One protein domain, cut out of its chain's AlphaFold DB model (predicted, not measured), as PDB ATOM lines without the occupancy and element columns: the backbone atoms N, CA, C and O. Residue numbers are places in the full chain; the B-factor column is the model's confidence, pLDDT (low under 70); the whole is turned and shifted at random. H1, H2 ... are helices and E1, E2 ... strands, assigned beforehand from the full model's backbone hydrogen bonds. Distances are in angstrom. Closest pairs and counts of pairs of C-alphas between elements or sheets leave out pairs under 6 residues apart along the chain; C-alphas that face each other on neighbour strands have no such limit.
ATOM      1  N   ARG A 206     -44.227  29.934   1.479       94.44
ATOM      2  CA  ARG A 206     -43.572  31.175   1.069       94.44
ATOM      3  C   ARG A 206     -44.611  32.205   0.653       94.44
ATOM      4  O   ARG A 206     -45.725  31.854   0.257       94.44
ATOM      5  N   LEU A 207     -44.210  33.472   0.661       95.19
ATOM      6  CA  LEU A 207     -44.963  34.509  -0.028       95.19
ATOM      7  C   LEU A 207     -44.885  34.259  -1.543       95.19
ATOM      8  O   LEU A 207     -43.799  34.092  -2.107       95.19
ATOM      9  N   GLY A 208     -46.045  34.169  -2.191       93.00
ATOM     10  CA  GLY A 208     -46.164  34.054  -3.638       93.00
ATOM     11  C   GLY A 208     -46.170  35.430  -4.291       93.00
ATOM     12  O   GLY A 208     -45.235  35.783  -5.002       93.00
ATOM     13  N   PHE A 209     -47.240  36.179  -4.042       93.81
ATOM     14  CA  PHE A 209     -47.503  37.514  -4.581       93.81
ATOM     15  C   PHE A 209     -48.576  38.208  -3.724       93.81
ATOM     16  O   PHE A 209     -49.067  37.613  -2.765       93.81
ATOM     17  N   TYR A 210     -48.932  39.448  -4.060       94.69
ATOM     18  CA  TYR A 210     -50.068  40.160  -3.467       94.69
ATOM     19  C   TYR A 210     -51.236  40.182  -4.456       94.69
ATOM     20  O   TYR A 210     -51.003  40.324  -5.658       94.69
ATOM     21  N   ASP A 211     -52.461  40.006  -3.969       92.00
ATOM     22  CA  ASP A 211     -53.663  40.099  -4.801       92.00
ATOM     23  C   ASP A 211     -54.071  41.557  -5.090       92.00
ATOM     24  O   ASP A 211     -53.390  42.512  -4.709       92.00
ATOM     25  N   GLU A 212     -55.196  41.740  -5.786       90.25
ATOM     26  CA  GLU A 212     -55.732  43.062  -6.150       90.25
ATOM     27  C   GLU A 212     -56.111  43.929  -4.936       90.25
ATOM     28  O   GLU A 212     -56.223  45.148  -5.060       90.25
ATOM     29  N   LEU A 213     -56.295  43.317  -3.762       87.62
ATOM     30  CA  LEU A 213     -56.597  43.985  -2.496       87.62
ATOM     31  C   LEU A 213     -55.337  44.181  -1.634       87.62
ATOM     32  O   LEU A 213     -55.449  44.445  -0.435       87.62
ATOM     33  N   ASP A 214     -54.147  44.040  -2.234       88.75
ATOM     34  CA  ASP A 214     -52.843  44.072  -1.570       88.75
ATOM     35  C   ASP A 214     -52.698  42.997  -0.457       88.75
ATOM     36  O   ASP A 214     -51.816  43.098   0.402       88.75
ATOM     37  N   GLN A 215     -53.532  41.943  -0.452       89.56
ATOM     38  CA  GLN A 215     -53.430  40.843   0.511       89.56
ATOM     39  C   GLN A 215     -52.348  39.846   0.082       89.56
ATOM     40  O   GLN A 215     -52.246  39.508  -1.101       89.56
ATOM     41  N   PRO A 216     -51.534  39.333   1.020       94.19
ATOM     42  CA  PRO A 216     -50.504  38.358   0.696       94.19
ATOM     43  C   PRO A 216     -51.117  36.997   0.340       94.19
ATOM     44  O   PRO A 216     -51.868  36.408   1.117       94.19
ATOM     45  N   ILE A 217     -50.722  36.457  -0.812       94.69
ATOM     46  CA  ILE A 217     -51.043  35.096  -1.237       94.69
ATOM     47  C   ILE A 217     -49.882  34.175  -0.880       94.69
ATOM     48  O   ILE A 217     -48.781  34.248  -1.438       94.69
ATOM     49  N   PHE A 218     -50.148  33.281   0.063       96.19
ATOM     50  CA  PHE A 218     -49.207  32.284   0.546       96.19
ATOM     51  C   PHE A 218     -49.321  30.991  -0.256       96.19
ATOM     52  O   PHE A 218     -50.418  30.475  -0.472       96.19
ATOM     53  N   VAL A 219     -48.180  30.449  -0.680       95.25
ATOM     54  CA  VAL A 219     -48.127  29.236  -1.505       95.25
ATOM     55  C   VAL A 219     -47.097  28.239  -0.970       95.25
ATOM     56  O   VAL A 219     -46.104  28.653  -0.362       95.25
ATOM     57  N   PRO A 220     -47.279  26.929  -1.210       95.06
ATOM     58  CA  PRO A 220     -46.259  25.938  -0.893       95.06
ATOM     59  C   PRO A 220     -44.945  26.187  -1.653       95.06
ATOM     60  O   PRO A 220     -44.941  26.475  -2.853       95.06
ATOM     61  N   GLN A 221     -43.815  26.031  -0.967       95.38
ATOM     62  CA  GLN A 221     -42.493  25.993  -1.586       95.38
ATOM     63  C   GLN A 221     -42.343  24.688  -2.376       95.38
ATOM     64  O   GLN A 221     -42.560  23.592  -1.854       95.38
ATOM     65  N   LEU A 222     -41.941  24.809  -3.640       95.88
ATOM     66  CA  LEU A 222     -41.624  23.668  -4.496       95.88
ATOM     67  C   LEU A 222     -40.110  23.479  -4.560       95.88
ATOM     68  O   LEU A 222     -39.362  24.458  -4.560       95.88
ATOM     69  N   CYS A 223     -39.675  22.225  -4.640       96.69
ATOM     70  CA  CYS A 223     -38.289  21.873  -4.912       96.69
ATOM     71  C   CYS A 223     -37.893  22.342  -6.316       96.69
ATOM     72  O   CYS A 223     -38.583  22.040  -7.292       96.69
ATOM     73  N   SER A 224     -36.762  23.035  -6.444       97.44
ATOM     74  CA  SER A 224     -36.269  23.526  -7.733       97.44
ATOM     75  C   SER A 224     -35.956  22.400  -8.725       97.44
ATOM     76  O   SER A 224     -36.093  22.618  -9.928       97.44
ATOM     77  N   GLU A 225     -35.638  21.195  -8.246       96.56
ATOM     78  CA  GLU A 225     -35.304  20.033  -9.080       96.56
ATOM     79  C   GLU A 225     -36.508  19.130  -9.359       96.56
ATOM     80  O   GLU A 225     -36.992  19.070 -10.487       96.56
ATOM     81  N   CYS A 226     -37.023  18.438  -8.338       94.88
ATOM     82  CA  CYS A 226     -38.089  17.451  -8.522       94.88
ATOM     83  C   CYS A 226     -39.496  18.059  -8.585       94.88
ATOM     84  O   CYS A 226     -40.459  17.333  -8.815       94.88
ATOM     85  N   LYS A 227     -39.633  19.374  -8.350       95.56
ATOM     86  CA  LYS A 227     -40.905  20.120  -8.306       95.56
ATOM     87  C   LYS A 227     -41.906  19.659  -7.240       95.56
ATOM     88  O   LYS A 227     -42.990  20.227  -7.150       95.56
ATOM     89  N   ALA A 228     -41.543  18.692  -6.395       91.00
ATOM     90  CA  ALA A 228     -42.368  18.270  -5.272       91.00
ATOM     91  C   ALA A 228     -42.506  19.392  -4.231       91.00
ATOM     92  O   ALA A 228     -41.577  20.176  -4.013       91.00
ATOM     93  N   THR A 229     -43.661  19.451  -3.568       91.81
ATOM     94  CA  THR A 229     -43.877  20.329  -2.415       91.81
ATOM     95  C   THR A 229     -42.944  19.942  -1.274       91.81
ATOM     96  O   THR A 229     -42.900  18.779  -0.879       91.81
ATOM     97  N   ILE A 230     -42.222  20.916  -0.724       93.25
ATOM     98  CA  ILE A 230     -41.346  20.693   0.427       93.25
ATOM     99  C   ILE A 230     -42.175  20.773   1.711       93.25
ATOM    100  O   ILE A 230     -42.937  21.723   1.898       93.25
ATOM    101  N   ARG A 231     -42.046  19.767   2.584       89.00
ATOM    102  CA  ARG A 231     -42.844  19.642   3.820       89.00
ATOM    103  C   ARG A 231     -42.024  19.693   5.109       89.00
ATOM    104  O   ARG A 231     -42.524  20.219   6.099       89.00
ATOM    105  N   GLY A 232     -40.780  19.224   5.060       88.75
ATOM    106  CA  GLY A 232     -39.801  19.366   6.136       88.75
ATOM    107  C   GLY A 232     -38.752  20.445   5.848       88.75
ATOM    108  O   GLY A 232     -39.037  21.452   5.195       88.75
ATOM    109  N   CYS A 233     -37.523  20.203   6.304       90.56
ATOM    110  CA  CYS A 233     -36.378  21.081   6.073       90.56
ATOM    111  C   CYS A 233     -36.067  21.306   4.579       90.56
ATOM    112  O   CYS A 233     -36.397  20.504   3.696       90.56
ATOM    113  N   THR A 234     -35.403  22.426   4.302       93.06
ATOM    114  CA  THR A 234     -34.995  22.828   2.952       93.06
ATOM    115  C   THR A 234     -33.476  22.860   2.835       93.06
ATOM    116  O   THR A 234     -32.768  22.995   3.832       93.06
ATOM    117  N   PHE A 235     -32.968  22.746   1.611       94.06
ATOM    118  CA  PHE A 235     -31.561  22.974   1.298       94.06
ATOM    119  C   PHE A 235     -31.470  24.102   0.279       94.06
ATOM    120  O   PHE A 235     -32.005  23.992  -0.824       94.06
ATOM    121  N   GLN A 236     -30.839  25.204   0.672       93.44
ATOM    122  CA  GLN A 236     -30.718  26.408  -0.141       93.44
ATOM    123  C   GLN A 236     -29.318  26.502  -0.740       93.44
ATOM    124  O   GLN A 236     -28.326  26.257  -0.055       93.44
ATOM    125  N   ASP A 237     -29.248  26.862  -2.015       92.62
ATOM    126  CA  ASP A 237     -27.988  27.104  -2.712       92.62
ATOM    127  C   ASP A 237     -27.303  28.379  -2.177       92.62
ATOM    128  O   ASP A 237     -27.947  29.408  -1.943       92.62
ATOM    129  N   THR A 238     -25.990  28.310  -1.951       88.25
ATOM    130  CA  THR A 238     -25.184  29.420  -1.416       88.25
ATOM    131  C   THR A 238     -24.948  30.542  -2.419       88.25
ATOM    132  O   THR A 238     -24.763  31.690  -2.012       88.25
ATOM    133  N   SER A 239     -24.951  30.227  -3.715       88.12
ATOM    134  CA  SER A 239     -24.721  31.174  -4.810       88.12
ATOM    135  C   SER A 239     -26.026  31.812  -5.281       88.12
ATOM    136  O   SER A 239     -26.061  33.012  -5.548       88.12
ATOM    137  N   ASP A 240     -27.109  31.032  -5.340       90.94
ATOM    138  CA  ASP A 240     -28.435  31.504  -5.751       90.94
ATOM    139  C   ASP A 240     -29.519  31.103  -4.744       90.94
ATOM    140  O   ASP A 240     -30.095  30.018  -4.790       90.94
ATOM    141  N   LYS A 241     -29.886  32.046  -3.871       88.19
ATOM    142  CA  LYS A 241     -30.910  31.844  -2.835       88.19
ATOM    143  C   LYS A 241     -32.296  31.478  -3.387       88.19
ATOM    144  O   LYS A 241     -33.142  31.035  -2.611       88.19
ATOM    145  N   THR A 242     -32.563  31.665  -4.680       90.25
ATOM    146  CA  THR A 242     -33.834  31.251  -5.293       90.25
ATOM    147  C   THR A 242     -33.905  29.741  -5.533       90.25
ATOM    148  O   THR A 242     -34.999  29.183  -5.648       90.25
ATOM    149  N   ILE A 243     -32.757  29.057  -5.550       94.88
ATOM    150  CA  ILE A 243     -32.673  27.608  -5.686       94.88
ATOM    151  C   ILE A 243     -32.831  26.971  -4.304       94.88
ATOM    152  O   ILE A 243     -31.958  27.062  -3.438       94.88
ATOM    153  N   VAL A 244     -33.966  26.298  -4.114       95.94
ATOM    154  CA  VAL A 244     -34.309  25.584  -2.884       95.94
ATOM    155  C   VAL A 244     -34.710  24.162  -3.247       95.94
ATOM    156  O   VAL A 244     -35.654  23.954  -4.009       95.94
ATOM    157  N   ILE A 245     -34.009  23.171  -2.704       96.62
ATOM    158  CA  ILE A 245     -34.270  21.753  -2.965       96.62
ATOM    159  C   ILE A 245     -34.747  21.033  -1.700       96.62
ATOM    160  O   ILE A 245     -34.503  21.473  -0.574       96.62
ATOM    161  N   CYS A 246     -35.473  19.929  -1.883       93.69
ATOM    162  CA  CYS A 246     -35.904  19.078  -0.777       93.69
ATOM    163  C   CYS A 246     -34.764  18.174  -0.283       93.69
ATOM    164  O   CYS A 246     -33.809  17.900  -1.012       93.69
ATOM    165  N   GLU A 247     -34.900  17.642   0.935       91.44
ATOM    166  CA  GLU A 247     -33.916  16.715   1.512       91.44
ATOM    167  C   GLU A 247     -33.675  15.473   0.635       91.44
ATOM    168  O   GLU A 247     -32.542  15.007   0.539       91.44
ATOM    169  N   SER A 248     -34.705  14.950  -0.043       90.12
ATOM    170  CA  SER A 248     -34.556  13.791  -0.934       90.12
ATOM    171  C   SER A 248     -33.633  14.091  -2.123       90.12
ATOM    172  O   SER A 248     -32.734  13.302  -2.403       90.12
ATOM    173  N   CYS A 249     -33.799  15.246  -2.782       92.81
ATOM    174  CA  CYS A 249     -32.898  15.706  -3.847       92.81
ATOM    175  C   CYS A 249     -31.481  15.938  -3.314       92.81
ATOM    176  O   CYS A 249     -30.512  15.462  -3.909       92.81
ATOM    177  N   TYR A 250     -31.364  16.593  -2.152       92.31
ATOM    178  CA  TYR A 250     -30.069  16.827  -1.524       92.31
ATOM    179  C   TYR A 250     -29.328  15.513  -1.263       92.31
ATOM    180  O   TYR A 250     -28.193  15.350  -1.694       92.31
ATOM    181  N   ARG A 251     -29.973  14.535  -0.618       88.81
ATOM    182  CA  ARG A 251     -29.345  13.243  -0.307       88.81
ATOM    183  C   ARG A 251     -28.984  12.432  -1.548       88.81
ATOM    184  O   ARG A 251     -27.977  11.735  -1.521       88.81
ATOM    185  N   ALA A 252     -29.787  12.511  -2.604       88.19
ATOM    186  CA  ALA A 252     -29.567  11.731  -3.817       88.19
ATOM    187  C   ALA A 252     -28.413  12.265  -4.682       88.19
ATOM    188  O   ALA A 252     -27.680  11.462  -5.253       88.19
ATOM    189  N   ALA A 253     -28.259  13.590  -4.795       90.69
ATOM    190  CA  ALA A 253     -27.348  14.187  -5.782       90.69
ATOM    191  C   ALA A 253     -26.341  15.202  -5.206       90.69
ATOM    192  O   ALA A 253     -25.352  15.525  -5.868       90.69
ATOM    193  N   HIS A 254     -26.565  15.693  -3.984       90.75
ATOM    194  CA  HIS A 254     -25.816  16.815  -3.403       90.75
ATOM    195  C   HIS A 254     -25.276  16.563  -1.992       90.75
ATOM    196  O   HIS A 254     -24.764  17.484  -1.353       90.75
ATOM    197  N   TYR A 255     -25.365  15.331  -1.489       87.88
ATOM    198  CA  TYR A 255     -25.013  15.017  -0.111       87.88
ATOM    199  C   TYR A 255     -23.549  15.360   0.180       87.88
ATOM    200  O   TYR A 255     -22.647  14.922  -0.530       87.88
ATOM    201  N   GLY A 256     -23.318  16.163   1.221       82.50
ATOM    202  CA  GLY A 256     -21.985  16.631   1.606       82.50
ATOM    203  C   GLY A 256     -21.432  17.791   0.767       82.50
ATOM    204  O   GLY A 256     -20.388  18.334   1.119       82.50
ATOM    205  N   GLN A 257     -22.113  18.226  -0.299       86.31
ATOM    206  CA  GLN A 257     -21.666  19.373  -1.095       86.31
ATOM    207  C   GLN A 257     -21.892  20.683  -0.334       86.31
ATOM    208  O   GLN A 257     -23.003  20.981   0.103       86.31
ATOM    209  N   THR A 258     -20.850  21.509  -0.260       84.38
ATOM    210  CA  THR A 258     -20.847  22.818   0.420       84.38
ATOM    211  C   THR A 258     -21.718  23.876  -0.267       84.38
ATOM    212  O   THR A 258     -22.044  24.902   0.324       84.38
ATOM    213  N   ARG A 259     -22.118  23.618  -1.517       88.31
ATOM    214  CA  ARG A 259     -23.022  24.459  -2.308       88.31
ATOM    215  C   ARG A 259     -24.417  24.581  -1.691       88.31
ATOM    216  O   ARG A 259     -25.076  25.589  -1.912       88.31
ATOM    217  N   PHE A 260     -24.874  23.566  -0.962       90.56
ATOM    218  CA  PHE A 260     -26.212  23.536  -0.385       90.56
ATOM    219  C   PHE A 260     -26.157  23.564   1.136       90.56
ATOM    220  O   PHE A 260     -25.448  22.779   1.762       90.56
ATOM    221  N   VAL A 261     -26.965  24.443   1.718       90.69
ATOM    222  CA  VAL A 261     -27.028  24.685   3.159       90.69
ATOM    223  C   VAL A 261     -28.398  24.302   3.663       90.69
ATOM    224  O   VAL A 261     -29.411  24.750   3.121       90.69
ATOM    225  N   LYS A 262     -28.434  23.494   4.718       91.94
ATOM    226  CA  LYS A 262     -29.690  23.144   5.369       91.94
ATOM    227  C   LYS A 262     -30.311  24.376   6.024       91.94
ATOM    228  O   LYS A 262     -29.626  25.160   6.677       91.94
ATOM    229  N   LYS A 263     -31.628  24.494   5.911       90.38
ATOM    230  CA  LYS A 263     -32.457  25.403   6.698       90.38
ATOM    231  C   LYS A 263     -33.599  24.633   7.327       90.38
ATOM    232  O   LYS A 263     -34.191  23.755   6.689       90.38
ATOM    233  N   TYR A 264     -33.912  24.974   8.573       90.12
ATOM    234  CA  TYR A 264     -35.159  24.526   9.173       90.12
ATOM    235  C   TYR A 264     -36.340  25.034   8.350       90.12
ATOM    236  O   TYR A 264     -36.218  25.938   7.520       90.12
ATOM    237  N   LYS A 265     -37.498  24.426   8.576       90.50
ATOM    238  CA  LYS A 265     -38.741  25.023   8.121       90.50
ATOM    239  C   LYS A 265     -38.947  26.331   8.882       90.50
ATOM    240  O   LYS A 265     -38.776  26.372  10.101       90.50
ATOM    241  N   GLU A 266     -39.275  27.395   8.170       89.88
ATOM    242  CA  GLU A 266     -39.299  28.754   8.712       89.88
ATOM    243  C   GLU A 266     -40.636  29.435   8.437       89.88
ATOM    244  O   GLU A 266     -41.222  29.310   7.357       89.88
ATOM    245  N   CYS A 267     -41.092  30.226   9.405       92.00
ATOM    246  CA  CYS A 267     -42.264  31.064   9.232       92.00
ATOM    247  C   CYS A 267     -41.928  32.254   8.327       92.00
ATOM    248  O   CYS A 267     -41.101  33.089   8.689       92.00
ATOM    249  N   CYS A 268     -42.606  32.396   7.184       93.00
ATOM    250  CA  CYS A 268     -42.412  33.559   6.312       93.00
ATOM    251  C   CYS A 268     -43.211  34.798   6.751       93.00
ATOM    252  O   CYS A 268     -43.067  35.854   6.142       93.00
ATOM    253  N   LEU A 269     -44.056  34.700   7.789       92.06
ATOM    254  CA  LEU A 269     -44.854  35.827   8.282       92.06
ATOM    255  C   LEU A 269     -44.027  37.064   8.647       92.06
ATOM    256  O   LEU A 269     -44.441  38.148   8.242       92.06
ATOM    257  N   PRO A 270     -42.880  36.978   9.349       90.12
ATOM    258  CA  PRO A 270     -42.139  38.167   9.766       90.12
ATOM    259  C   PRO A 270     -41.702  39.059   8.595       90.12
ATOM    260  O   PRO A 270     -41.567  40.265   8.766       90.12
ATOM    261  N   THR A 271     -41.523  38.475   7.408       89.88
ATOM    262  CA  THR A 271     -41.079  39.155   6.183       89.88
ATOM    263  C   THR A 271     -42.159  39.202   5.097       89.88
ATOM    264  O   THR A 271     -41.886  39.624   3.976       89.88
ATOM    265  N   ALA A 272     -43.390  38.785   5.412       92.44
ATOM    266  CA  ALA A 272     -44.466  38.633   4.435       92.44
ATOM    267  C   ALA A 272     -45.022  39.954   3.892       92.44
ATOM    268  O   ALA A 272     -45.644  39.934   2.836       92.44
ATOM    269  N   LEU A 273     -44.835  41.078   4.592       93.44
ATOM    270  CA  LEU A 273     -45.308  42.388   4.148       93.44
ATOM    271  C   LEU A 273     -44.137  43.349   3.976       93.44
ATOM    272  O   LEU A 273     -43.318  43.506   4.883       93.44
ATOM    273  N   THR A 274     -44.101  44.058   2.847       90.31
ATOM    274  CA  THR A 274     -43.219  45.223   2.719       90.31
ATOM    275  C   THR A 274     -43.747  46.388   3.564       90.31
ATOM    276  O   THR A 274     -44.950  46.441   3.870       90.31
ATOM    277  N   PRO A 275     -42.895  47.373   3.911       89.62
ATOM    278  CA  PRO A 275     -43.348  48.571   4.607       89.62
ATOM    279  C   PRO A 275     -44.527  49.252   3.893       89.62
ATOM    280  O   PRO A 275     -45.490  49.654   4.540       89.62
ATOM    281  N   GLU A 276     -44.502  49.332   2.563       90.62
ATOM    282  CA  GLU A 276     -45.563  49.924   1.739       90.62
ATOM    283  C   GLU A 276     -46.886  49.187   1.908       90.62
ATOM    284  O   GLU A 276     -47.898  49.816   2.224       90.62
ATOM    285  N   ILE A 277     -46.872  47.864   1.745       92.12
ATOM    286  CA  ILE A 277     -48.076  47.036   1.831       92.12
ATOM    287  C   ILE A 277     -48.652  47.063   3.249       92.12
ATOM    288  O   ILE A 277     -49.853  47.261   3.418       92.12
ATOM    289  N   SER A 278     -47.806  46.978   4.282       92.56
ATOM    290  CA  SER A 278     -48.267  47.040   5.677       92.56
ATOM    291  C   SER A 278     -49.059  48.321   5.983       92.56
ATOM    292  O   SER A 278     -50.068  48.291   6.690       92.56
ATOM    293  N   ARG A 279     -48.666  49.455   5.383       90.38
ATOM    294  CA  ARG A 279     -49.383  50.729   5.515       90.38
ATOM    295  C   ARG A 279     -50.708  50.738   4.761       90.38
ATOM    296  O   ARG A 279     -51.648  51.353   5.258       90.38
ATOM    297  N   LYS A 280     -50.795  50.091   3.598       90.06
ATOM    298  CA  LYS A 280     -52.050  49.990   2.837       90.06
ATOM    299  C   LYS A 280     -53.088  49.114   3.543       90.06
ATOM    300  O   LYS A 280     -54.262  49.459   3.540       90.06
ATOM    301  N   LEU A 281     -52.645  48.031   4.183       90.19
ATOM    302  CA  LEU A 281     -53.512  47.090   4.903       90.19
ATOM    303  C   LEU A 281     -54.012  47.623   6.257       90.19
ATOM    304  O   LEU A 281     -55.038  47.173   6.775       90.19
ATOM    305  N   CYS A 282     -53.296  48.577   6.856       90.00
ATOM    306  CA  CYS A 282     -53.716  49.218   8.095       90.00
ATOM    307  C   CYS A 282     -54.567  50.461   7.810       90.00
ATOM    308  O   CYS A 282     -54.071  51.440   7.257       90.00
ATOM    309  N   TYR A 283     -55.811  50.473   8.293       85.88
ATOM    310  CA  TYR A 283     -56.714  51.637   8.245       85.88
ATOM    311  C   TYR A 283     -56.901  52.327   9.606       85.88
ATOM    312  O   TYR A 283     -57.725  53.227   9.742       85.88
ATOM    313  N   CYS A 284     -56.142  51.927  10.629       88.25
ATOM    314  CA  CYS A 284     -56.253  52.520  11.959       88.25
ATOM    315  C   CYS A 284     -55.714  53.959  11.939       88.25
ATOM    316  O   CYS A 284     -54.577  54.198  11.523       88.25
ATOM    317  N   SER A 285     -56.531  54.915  12.386       83.56
ATOM    318  CA  SER A 285     -56.185  56.343  12.410       83.56
ATOM    319  C   SER A 285     -55.204  56.703  13.524       83.56
ATOM    320  O   SER A 285     -54.458  57.667  13.392       83.56
ATOM    321  N   THR A 286     -55.182  55.921  14.602       84.44
ATOM    322  CA  THR A 286     -54.332  56.158  15.775       84.44
ATOM    323  C   THR A 286     -52.905  55.642  15.613       84.44
ATOM    324  O   THR A 286     -52.092  55.896  16.484       84.44
ATOM    325  N   VAL A 287     -52.596  54.881  14.556       88.56
ATOM    326  CA  VAL A 287     -51.278  54.253  14.360       88.56
ATOM    327  C   VAL A 287     -50.329  55.208  13.638       88.56
ATOM    328  O   VAL A 287     -50.651  55.736  12.568       88.56
ATOM    329  N   ARG A 288     -49.131  55.403  14.195       85.81
ATOM    330  CA  ARG A 288     -48.113  56.302  13.654       85.81
ATOM    331  C   ARG A 288     -47.443  55.713  12.411       85.81
ATOM    332  O   ARG A 288     -46.754  54.703  12.459       85.81
ATOM    333  N   ARG A 289     -47.577  56.404  11.273       87.31
ATOM    334  CA  ARG A 289     -47.075  55.936   9.959       87.31
ATOM    335  C   ARG A 289     -45.693  56.453   9.574       87.31
ATOM    336  O   ARG A 289     -45.127  55.987   8.584       87.31
ATOM    337  N   ARG A 290     -45.174  57.439  10.306       85.62
ATOM    338  CA  ARG A 290     -43.888  58.088  10.031       85.62
ATOM    339  C   ARG A 290     -42.990  58.058  11.257       85.62
ATOM    340  O   ARG A 290     -43.497  58.148  12.373       85.62
ATOM    341  N   ASP A 291     -41.690  57.886  11.063       83.44
ATOM    342  CA  ASP A 291     -40.708  57.917  12.151       83.44
ATOM    343  C   ASP A 291     -40.423  59.356  12.604       83.44
ATOM    344  O   ASP A 291     -41.158  60.288  12.262       83.44
ATOM    345  N   GLN A 292     -39.427  59.527  13.471       83.44
ATOM    346  CA  GLN A 292     -39.021  60.844  13.966       83.44
ATOM    347  C   GLN A 292     -38.409  61.710  12.849       83.44
ATOM    348  O   GLN A 292     -38.547  62.928  12.890       83.44
ATOM    349  N   ASP A 293     -37.865  61.079  11.805       85.44
ATOM    350  CA  ASP A 293     -37.274  61.727  10.629       85.44
ATOM    351  C   ASP A 293     -38.297  61.962   9.497       85.44
ATOM    352  O   ASP A 293     -37.950  62.386   8.392       85.44
ATOM    353  N   GLY A 294     -39.580  61.663   9.738       81.00
ATOM    354  CA  GLY A 294     -40.664  61.836   8.773       81.00
ATOM    355  C   GLY A 294     -40.714  60.787   7.654       81.00
ATOM    356  O   GLY A 294     -41.546  60.926   6.743       81.00
ATOM    357  N   ARG A 295     -39.882  59.738   7.712       84.50
ATOM    358  CA  ARG A 295     -39.855  58.629   6.746       84.50
ATOM    359  C   ARG A 295     -40.969  57.638   7.041       84.50
ATOM    360  O   ARG A 295     -41.406  57.475   8.178       84.50
ATOM    361  N   SER A 296     -41.458  56.974   5.998       84.94
ATOM    362  CA  SER A 296     -42.552  56.010   6.135       84.94
ATOM    363  C   SER A 296     -42.082  54.744   6.850       84.94
ATOM    364  O   SER A 296     -41.103  54.125   6.441       84.94
ATOM    365  N   ARG A 297     -42.815  54.327   7.881       85.62
ATOM    366  CA  ARG A 297     -42.469  53.167   8.716       85.62
ATOM    367  C   ARG A 297     -43.086  51.875   8.201       85.62
ATOM    368  O   ARG A 297     -44.121  51.906   7.531       85.62
ATOM    369  N   SER A 298     -42.480  50.745   8.555       88.81
ATOM    370  CA  SER A 298     -43.171  49.455   8.499       88.81
ATOM    371  C   SER A 298     -44.148  49.359   9.667       88.81
ATOM    372  O   SER A 298     -43.778  49.708  10.782       88.81
ATOM    373  N   LEU A 299     -45.370  48.896   9.404       91.81
ATOM    374  CA  LEU A 299     -46.370  48.571  10.432       91.81
ATOM    375  C   LEU A 299     -46.461  47.055  10.675       91.81
ATOM    376  O   LEU A 299     -47.407  46.569  11.293       91.81
ATOM    377  N   TRP A 300     -45.526  46.298  10.098       91.88
ATOM    378  CA  TRP A 300     -45.451  44.851  10.209       91.88
ATOM    379  C   TRP A 300     -43.999  44.395  10.420       91.88
ATOM    380  O   TRP A 300     -43.112  44.883   9.707       91.88
ATOM    381  N   PRO A 301     -43.745  43.438  11.328       92.31
ATOM    382  CA  PRO A 301     -44.676  42.902  12.333       92.31
ATOM    383  C   PRO A 301     -45.227  43.984  13.282       92.31
ATOM    384  O   PRO A 301     -44.646  45.061  13.379       92.31
ATOM    385  N   ILE A 302     -46.353  43.722  13.951       91.69
ATOM    386  CA  ILE A 302     -46.999  44.712  14.831       91.69
ATOM    387  C   ILE A 302     -46.152  44.929  16.088       91.69
ATOM    388  O   ILE A 302     -45.810  43.968  16.783       91.69
ATOM    389  N   ASP A 303     -45.902  46.190  16.424       90.31
ATOM    390  CA  ASP A 303     -45.200  46.593  17.638       90.31
ATOM    391  C   ASP A 303     -45.953  47.763  18.288       90.31
ATOM    392  O   ASP A 303     -45.827  48.897  17.835       90.31
ATOM    393  N   PRO A 304     -46.761  47.521  19.338       85.50
ATOM    394  CA  PRO A 304     -47.588  48.559  19.950       85.50
ATOM    395  C   PRO A 304     -46.809  49.735  20.546       85.50
ATOM    396  O   PRO A 304     -47.358  50.834  20.617       85.50
ATOM    397  N   GLU A 305     -45.571  49.514  21.001       83.88
ATOM    398  CA  GLU A 305     -44.737  50.578  21.572       83.88
ATOM    399  C   GLU A 305     -44.242  51.494  20.459       83.88
ATOM    400  O   GLU A 305     -44.380  52.715  20.524       83.88
ATOM    401  N   LEU A 306     -43.740  50.883  19.390       83.12
ATOM    402  CA  LEU A 306     -43.277  51.588  18.210       83.12
ATOM    403  C   LEU A 306     -44.429  52.242  17.434       83.12
ATOM    404  O   LEU A 306     -44.253  53.346  16.926       83.12
ATOM    405  N   ASP A 307     -45.589  51.603  17.334       83.75
ATOM    406  CA  ASP A 307     -46.734  52.070  16.550       83.75
ATOM    407  C   ASP A 307     -47.442  53.291  17.169       83.75
ATOM    408  O   ASP A 307     -48.239  53.934  16.479       83.75
ATOM    409  N   GLU A 308     -47.153  53.625  18.436       73.81
ATOM    410  CA  GLU A 308     -47.699  54.780  19.179       73.81
ATOM    411  C   GLU A 308     -49.236  54.903  19.049       73.81
ATOM    412  O   GLU A 308     -49.799  55.992  18.945       73.81
ATOM    413  N   GLY A 309     -49.931  53.760  19.015       73.56
ATOM    414  CA  GLY A 309     -51.344  53.651  18.656       73.56
ATOM    415  C   GLY A 309     -51.871  52.227  18.799       73.56
ATOM    416  O   GLY A 309     -51.127  51.314  19.148       73.56
ATOM    417  N   HIS A 310     -53.172  52.005  18.596       80.44
ATOM    418  CA  HIS A 310     -53.766  50.669  18.737       80.44
ATOM    419  C   HIS A 310     -54.343  50.183  17.413       80.44
ATOM    420  O   HIS A 310     -55.221  50.816  16.826       80.44
ATOM    421  N   HIS A 311     -53.879  49.020  16.963       83.56
ATOM    422  CA  HIS A 311     -54.539  48.298  15.884       83.56
ATOM    423  C   HIS A 311     -55.869  47.732  16.392       83.56
ATOM    424  O   HIS A 311     -55.929  47.085  17.438       83.56
ATOM    425  N   VAL A 312     -56.954  47.960  15.653       80.94
ATOM    426  CA  VAL A 312     -58.284  47.474  16.041       80.94
ATOM    427  C   VAL A 312     -58.424  46.006  15.649       80.94
ATOM    428  O   VAL A 312     -58.486  45.676  14.465       80.94
ATOM    429  N   LYS A 313     -58.503  45.108  16.635       71.19
ATOM    430  CA  LYS A 313     -58.860  43.702  16.396       71.19
ATOM    431  C   LYS A 313     -60.352  43.647  16.033       71.19
ATOM    432  O   LYS A 313     -61.180  44.181  16.770       71.19
ATOM    433  N   GLY A 314     -60.688  43.086  14.870       64.69
ATOM    434  CA  GLY A 314     -62.074  43.007  14.383       64.69
ATOM    435  C   GLY A 314     -63.006  42.222  15.319       64.69
ATOM    436  O   GLY A 314     -62.554  41.523  16.225       64.69
ATOM    437  N   GLY A 315     -64.321  42.331  15.105       60.47
ATOM    438  CA  GLY A 315     -65.345  41.646  15.906       60.47
ATOM    439  C   GLY A 315     -66.747  41.785  15.305       60.47
ATOM    440  O   GLY A 315     -66.905  42.405  14.254       60.47
ATOM    441  N   LEU A 316     -67.772  41.222  15.958       39.62
ATOM    442  CA  LEU A 316     -69.169  41.348  15.509       39.62
ATOM    443  C   LEU A 316     -69.531  42.834  15.307       39.62
ATOM    444  O   LEU A 316     -69.574  43.605  16.264       39.62
ATOM    445  N   GLY A 317     -69.749  43.225  14.046       48.03
ATOM    446  CA  GLY A 317     -70.115  44.587  13.641       48.03
ATOM    447  C   GLY A 317     -68.971  45.607  13.534       48.03
ATOM    448  O   GLY A 317     -69.262  46.789  13.371       48.03
ATOM    449  N   ARG A 318     -67.689  45.210  13.621       60.66
ATOM    450  CA  ARG A 318     -66.535  46.132  13.510       60.66
ATOM    451  C   ARG A 318     -65.545  45.699  12.428       60.66
ATOM    452  O   ARG A 318     -65.076  44.562  12.446       60.66
ATOM    453  N   VAL A 319     -65.173  46.631  11.546       69.56
ATOM    454  CA  VAL A 319     -64.072  46.452  10.584       69.56
ATOM    455  C   VAL A 319     -62.750  46.459  11.357       69.56
ATOM    456  O   VAL A 319     -62.423  47.438  12.025       69.56
ATOM    457  N   GLY A 320     -62.029  45.338  11.325       80.12
ATOM    458  CA  GLY A 320     -60.716  45.206  11.957       80.12
ATOM    459  C   GLY A 320     -59.583  45.720  11.068       80.12
ATOM    460  O   GLY A 320     -59.749  45.885   9.863       80.12
ATOM    461  N   CYS A 321     -58.413  45.938  11.663       86.62
ATOM    462  CA  CYS A 321     -57.176  46.188  10.930       86.62
ATOM    463  C   CYS A 321     -56.834  44.978  10.043       86.62
ATOM    464  O   CYS A 321     -56.771  43.855  10.550       86.62
ATOM    465  N   GLY A 322     -56.562  45.208   8.753       86.44
ATOM    466  CA  GLY A 322     -56.219  44.150   7.792       86.44
ATOM    467  C   GLY A 322     -54.916  43.416   8.120       86.44
ATOM    468  O   GLY A 322     -54.706  42.299   7.673       86.44
ATOM    469  N   LEU A 323     -54.056  43.979   8.975       89.50
ATOM    470  CA  LEU A 323     -52.854  43.283   9.444       89.50
ATOM    471  C   LEU A 323     -53.181  42.026  10.268       89.50
ATOM    472  O   LEU A 323     -52.422  41.063  10.234       89.50
ATOM    473  N   TYR A 324     -54.323  41.988  10.966       86.19
ATOM    474  CA  TYR A 324     -54.717  40.806  11.740       86.19
ATOM    475  C   TYR A 324     -55.160  39.627  10.867       86.19
ATOM    476  O   TYR A 324     -55.078  38.491  11.323       86.19
ATOM    477  N   THR A 325     -55.601  39.863   9.626       86.44
ATOM    478  CA  THR A 325     -56.052  38.783   8.731       86.44
ATOM    479  C   THR A 325     -54.889  38.045   8.074       86.44
ATOM    480  O   THR A 325     -55.066  36.932   7.593       86.44
ATOM    481  N   VAL A 326     -53.682  38.619   8.079       90.25
ATOM    482  CA  VAL A 326     -52.492  38.033   7.439       90.25
ATOM    483  C   VAL A 326     -52.094  36.706   8.084       90.25
ATOM    484  O   VAL A 326     -51.767  35.747   7.385       90.25
ATOM    485  N   THR A 327     -52.168  36.619   9.415       88.94
ATOM    486  CA  THR A 327     -51.915  35.370  10.148       88.94
ATOM    487  C   THR A 327     -52.960  34.305   9.818       88.94
ATOM    488  O   THR A 327     -52.598  33.141   9.643       88.94
ATOM    489  N   ASP A 328     -54.227  34.697   9.656       87.12
ATOM    490  CA  ASP A 328     -55.301  33.773   9.284       87.12
ATOM    491  C   ASP A 328     -55.103  33.229   7.860       87.12
ATOM    492  O   ASP A 328     -55.184  32.020   7.646       87.12
ATOM    493  N   LEU A 329     -54.748  34.093   6.899       90.69
ATOM    494  CA  LEU A 329     -54.427  33.694   5.521       90.69
ATOM    495  C   LEU A 329     -53.260  32.698   5.468       90.69
ATOM    496  O   LEU A 329     -53.295  31.726   4.710       90.69
ATOM    497  N   PHE A 330     -52.232  32.910   6.290       92.12
ATOM    498  CA  PHE A 330     -51.100  31.992   6.396       92.12
ATOM    499  C   PHE A 330     -51.504  30.631   6.983       92.12
ATOM    500  O   PHE A 330     -51.099  29.590   6.460       92.12
ATOM    501  N   ALA A 331     -52.333  30.622   8.032       88.00
ATOM    502  CA  ALA A 331     -52.859  29.392   8.622       88.00
ATOM    503  C   ALA A 331     -53.728  28.603   7.627       88.00
ATOM    504  O   ALA A 331     -53.558  27.391   7.490       88.00
ATOM    505  N   GLU A 332     -54.603  29.288   6.886       88.06
ATOM    506  CA  GLU A 332     -55.432  28.685   5.835       88.06
ATOM    507  C   GLU A 332     -54.572  28.113   4.698       88.06
ATOM    508  O   GLU A 332     -54.851  27.018   4.215       88.06
ATOM    509  N   ALA A 333     -53.478  28.779   4.309       90.50
ATOM    510  CA  ALA A 333     -52.548  28.250   3.309       90.50
ATOM    511  C   ALA A 333     -51.818  26.985   3.796       90.50
ATOM    512  O   ALA A 333     -51.702  26.003   3.052       90.50
ATOM    513  N   LYS A 334     -51.371  26.964   5.061       88.62
ATOM    514  CA  LYS A 334     -50.803  25.756   5.677       88.62
ATOM    515  C   LYS A 334     -51.818  24.621   5.713       88.62
ATOM    516  O   LYS A 334     -51.484  23.515   5.294       88.62
ATOM    517  N   TYR A 335     -53.046  24.888   6.143       84.19
ATOM    518  CA  TYR A 335     -54.117  23.896   6.150       84.19
ATOM    519  C   TYR A 335     -54.447  23.393   4.743       84.19
ATOM    520  O   TYR A 335     -54.515  22.190   4.508       84.19
ATOM    521  N   ALA A 336     -54.570  24.286   3.763       84.00
ATOM    522  CA  ALA A 336     -54.830  23.905   2.380       84.00
ATOM    523  C   ALA A 336     -53.764  22.938   1.839       84.00
ATOM    524  O   ALA A 336     -54.096  22.037   1.069       84.00
ATOM    525  N   SER A 337     -52.511  23.079   2.288       85.19
ATOM    526  CA  SER A 337     -51.393  22.218   1.890       85.19
ATOM    527  C   SER A 337     -51.420  20.793   2.470       85.19
ATOM    528  O   SER A 337     -50.666  19.944   1.980       85.19
ATOM    529  N   THR A 338     -52.251  20.526   3.488       77.19
ATOM    530  CA  THR A 338     -52.413  19.198   4.117       77.19
ATOM    531  C   THR A 338     -53.611  18.414   3.576       77.19
ATOM    532  O   THR A 338     -53.781  17.239   3.906       77.19
ATOM    533  N   ARG A 339     -54.451  19.027   2.731       72.38
ATOM    534  CA  ARG A 339     -55.645  18.380   2.170       72.38
ATOM    535  C   ARG A 339     -55.295  17.465   0.996       72.38
ATOM    536  O   ARG A 339     -54.416  17.773   0.191       72.38
ATOM    537  N   SER A 340     -56.025  16.354   0.869       61.81
ATOM    538  CA  SER A 340     -55.985  15.517  -0.336       61.81
ATOM    539  C   SER A 340     -56.706  16.218  -1.496       61.81
ATOM    540  O   SER A 340     -57.633  17.000  -1.281       61.81
ATOM    541  N   GLN A 341     -56.305  15.925  -2.738       55.75
ATOM    542  CA  GLN A 341     -56.866  16.551  -3.950       55.75
ATOM    543  C   GLN A 341     -58.382  16.320  -4.136       55.75
ATOM    544  O   GLN A 341     -59.007  17.010  -4.935       55.75
TER     545      GLN A 341
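This is residues 206 to 341 of the 853 residues of an uncharacterized protein of Fusarium oxysporum f. sp. radicis-cucumerinum (UniProt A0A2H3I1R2). With little regular structure, three parts stand in a row along the longest axis of the domain: at one end the small sheet E4 E3 E5 with H1 over one face, then the hairpin E1-E2 with H3 packed on E2, and at the other end H2 with the loops of residues 282 to 322. Of 136 printed residues, 50 are in named elements, mixed: E1 E2 E3 E4 H1 E5 H2 H3. The whole is loose, radius of gyration of the C-alphas 18.6 A, spanning 54 by 41 by 25 A.

E3, residues 234 to 237, has antiparallel neighbours E4, residues 244 to 246, and E5, residues 260 to 263; N 235 and O 245 are 3.0 A apart, N 236 and O 261 2.9 A. H1, residues 247 to 254, is on this sheet, height 9.4 A, over E3. E1, residues 206 to 210, and E2, residues 216 to 220, form a hairpin; N 208 and O 217 are 2.8 A apart. Closest C-alphas of E2 and H3, residues 323 to 336, are Phe 218 and Ala 333, 5.9 A. H2, residues 275 to 281, is close but not clearly touching H3, Leu 281 to Leu 323 C-alphas 6.0 A. H1 and H2 have every O i to N i+4 pair within hydrogen-bond range, H3 8 of 10.

E1 begins at C-alpha 206 (-43.572, 31.175, 1.069). H3, 20.7 A, ends at C-alpha 336 (-54.830, 23.905, 2.380).

The printed part has no cut. The link H2 to H3 is long, 41 residues. Residues 314 to 319 and 340 to 341 have pLDDT under 70.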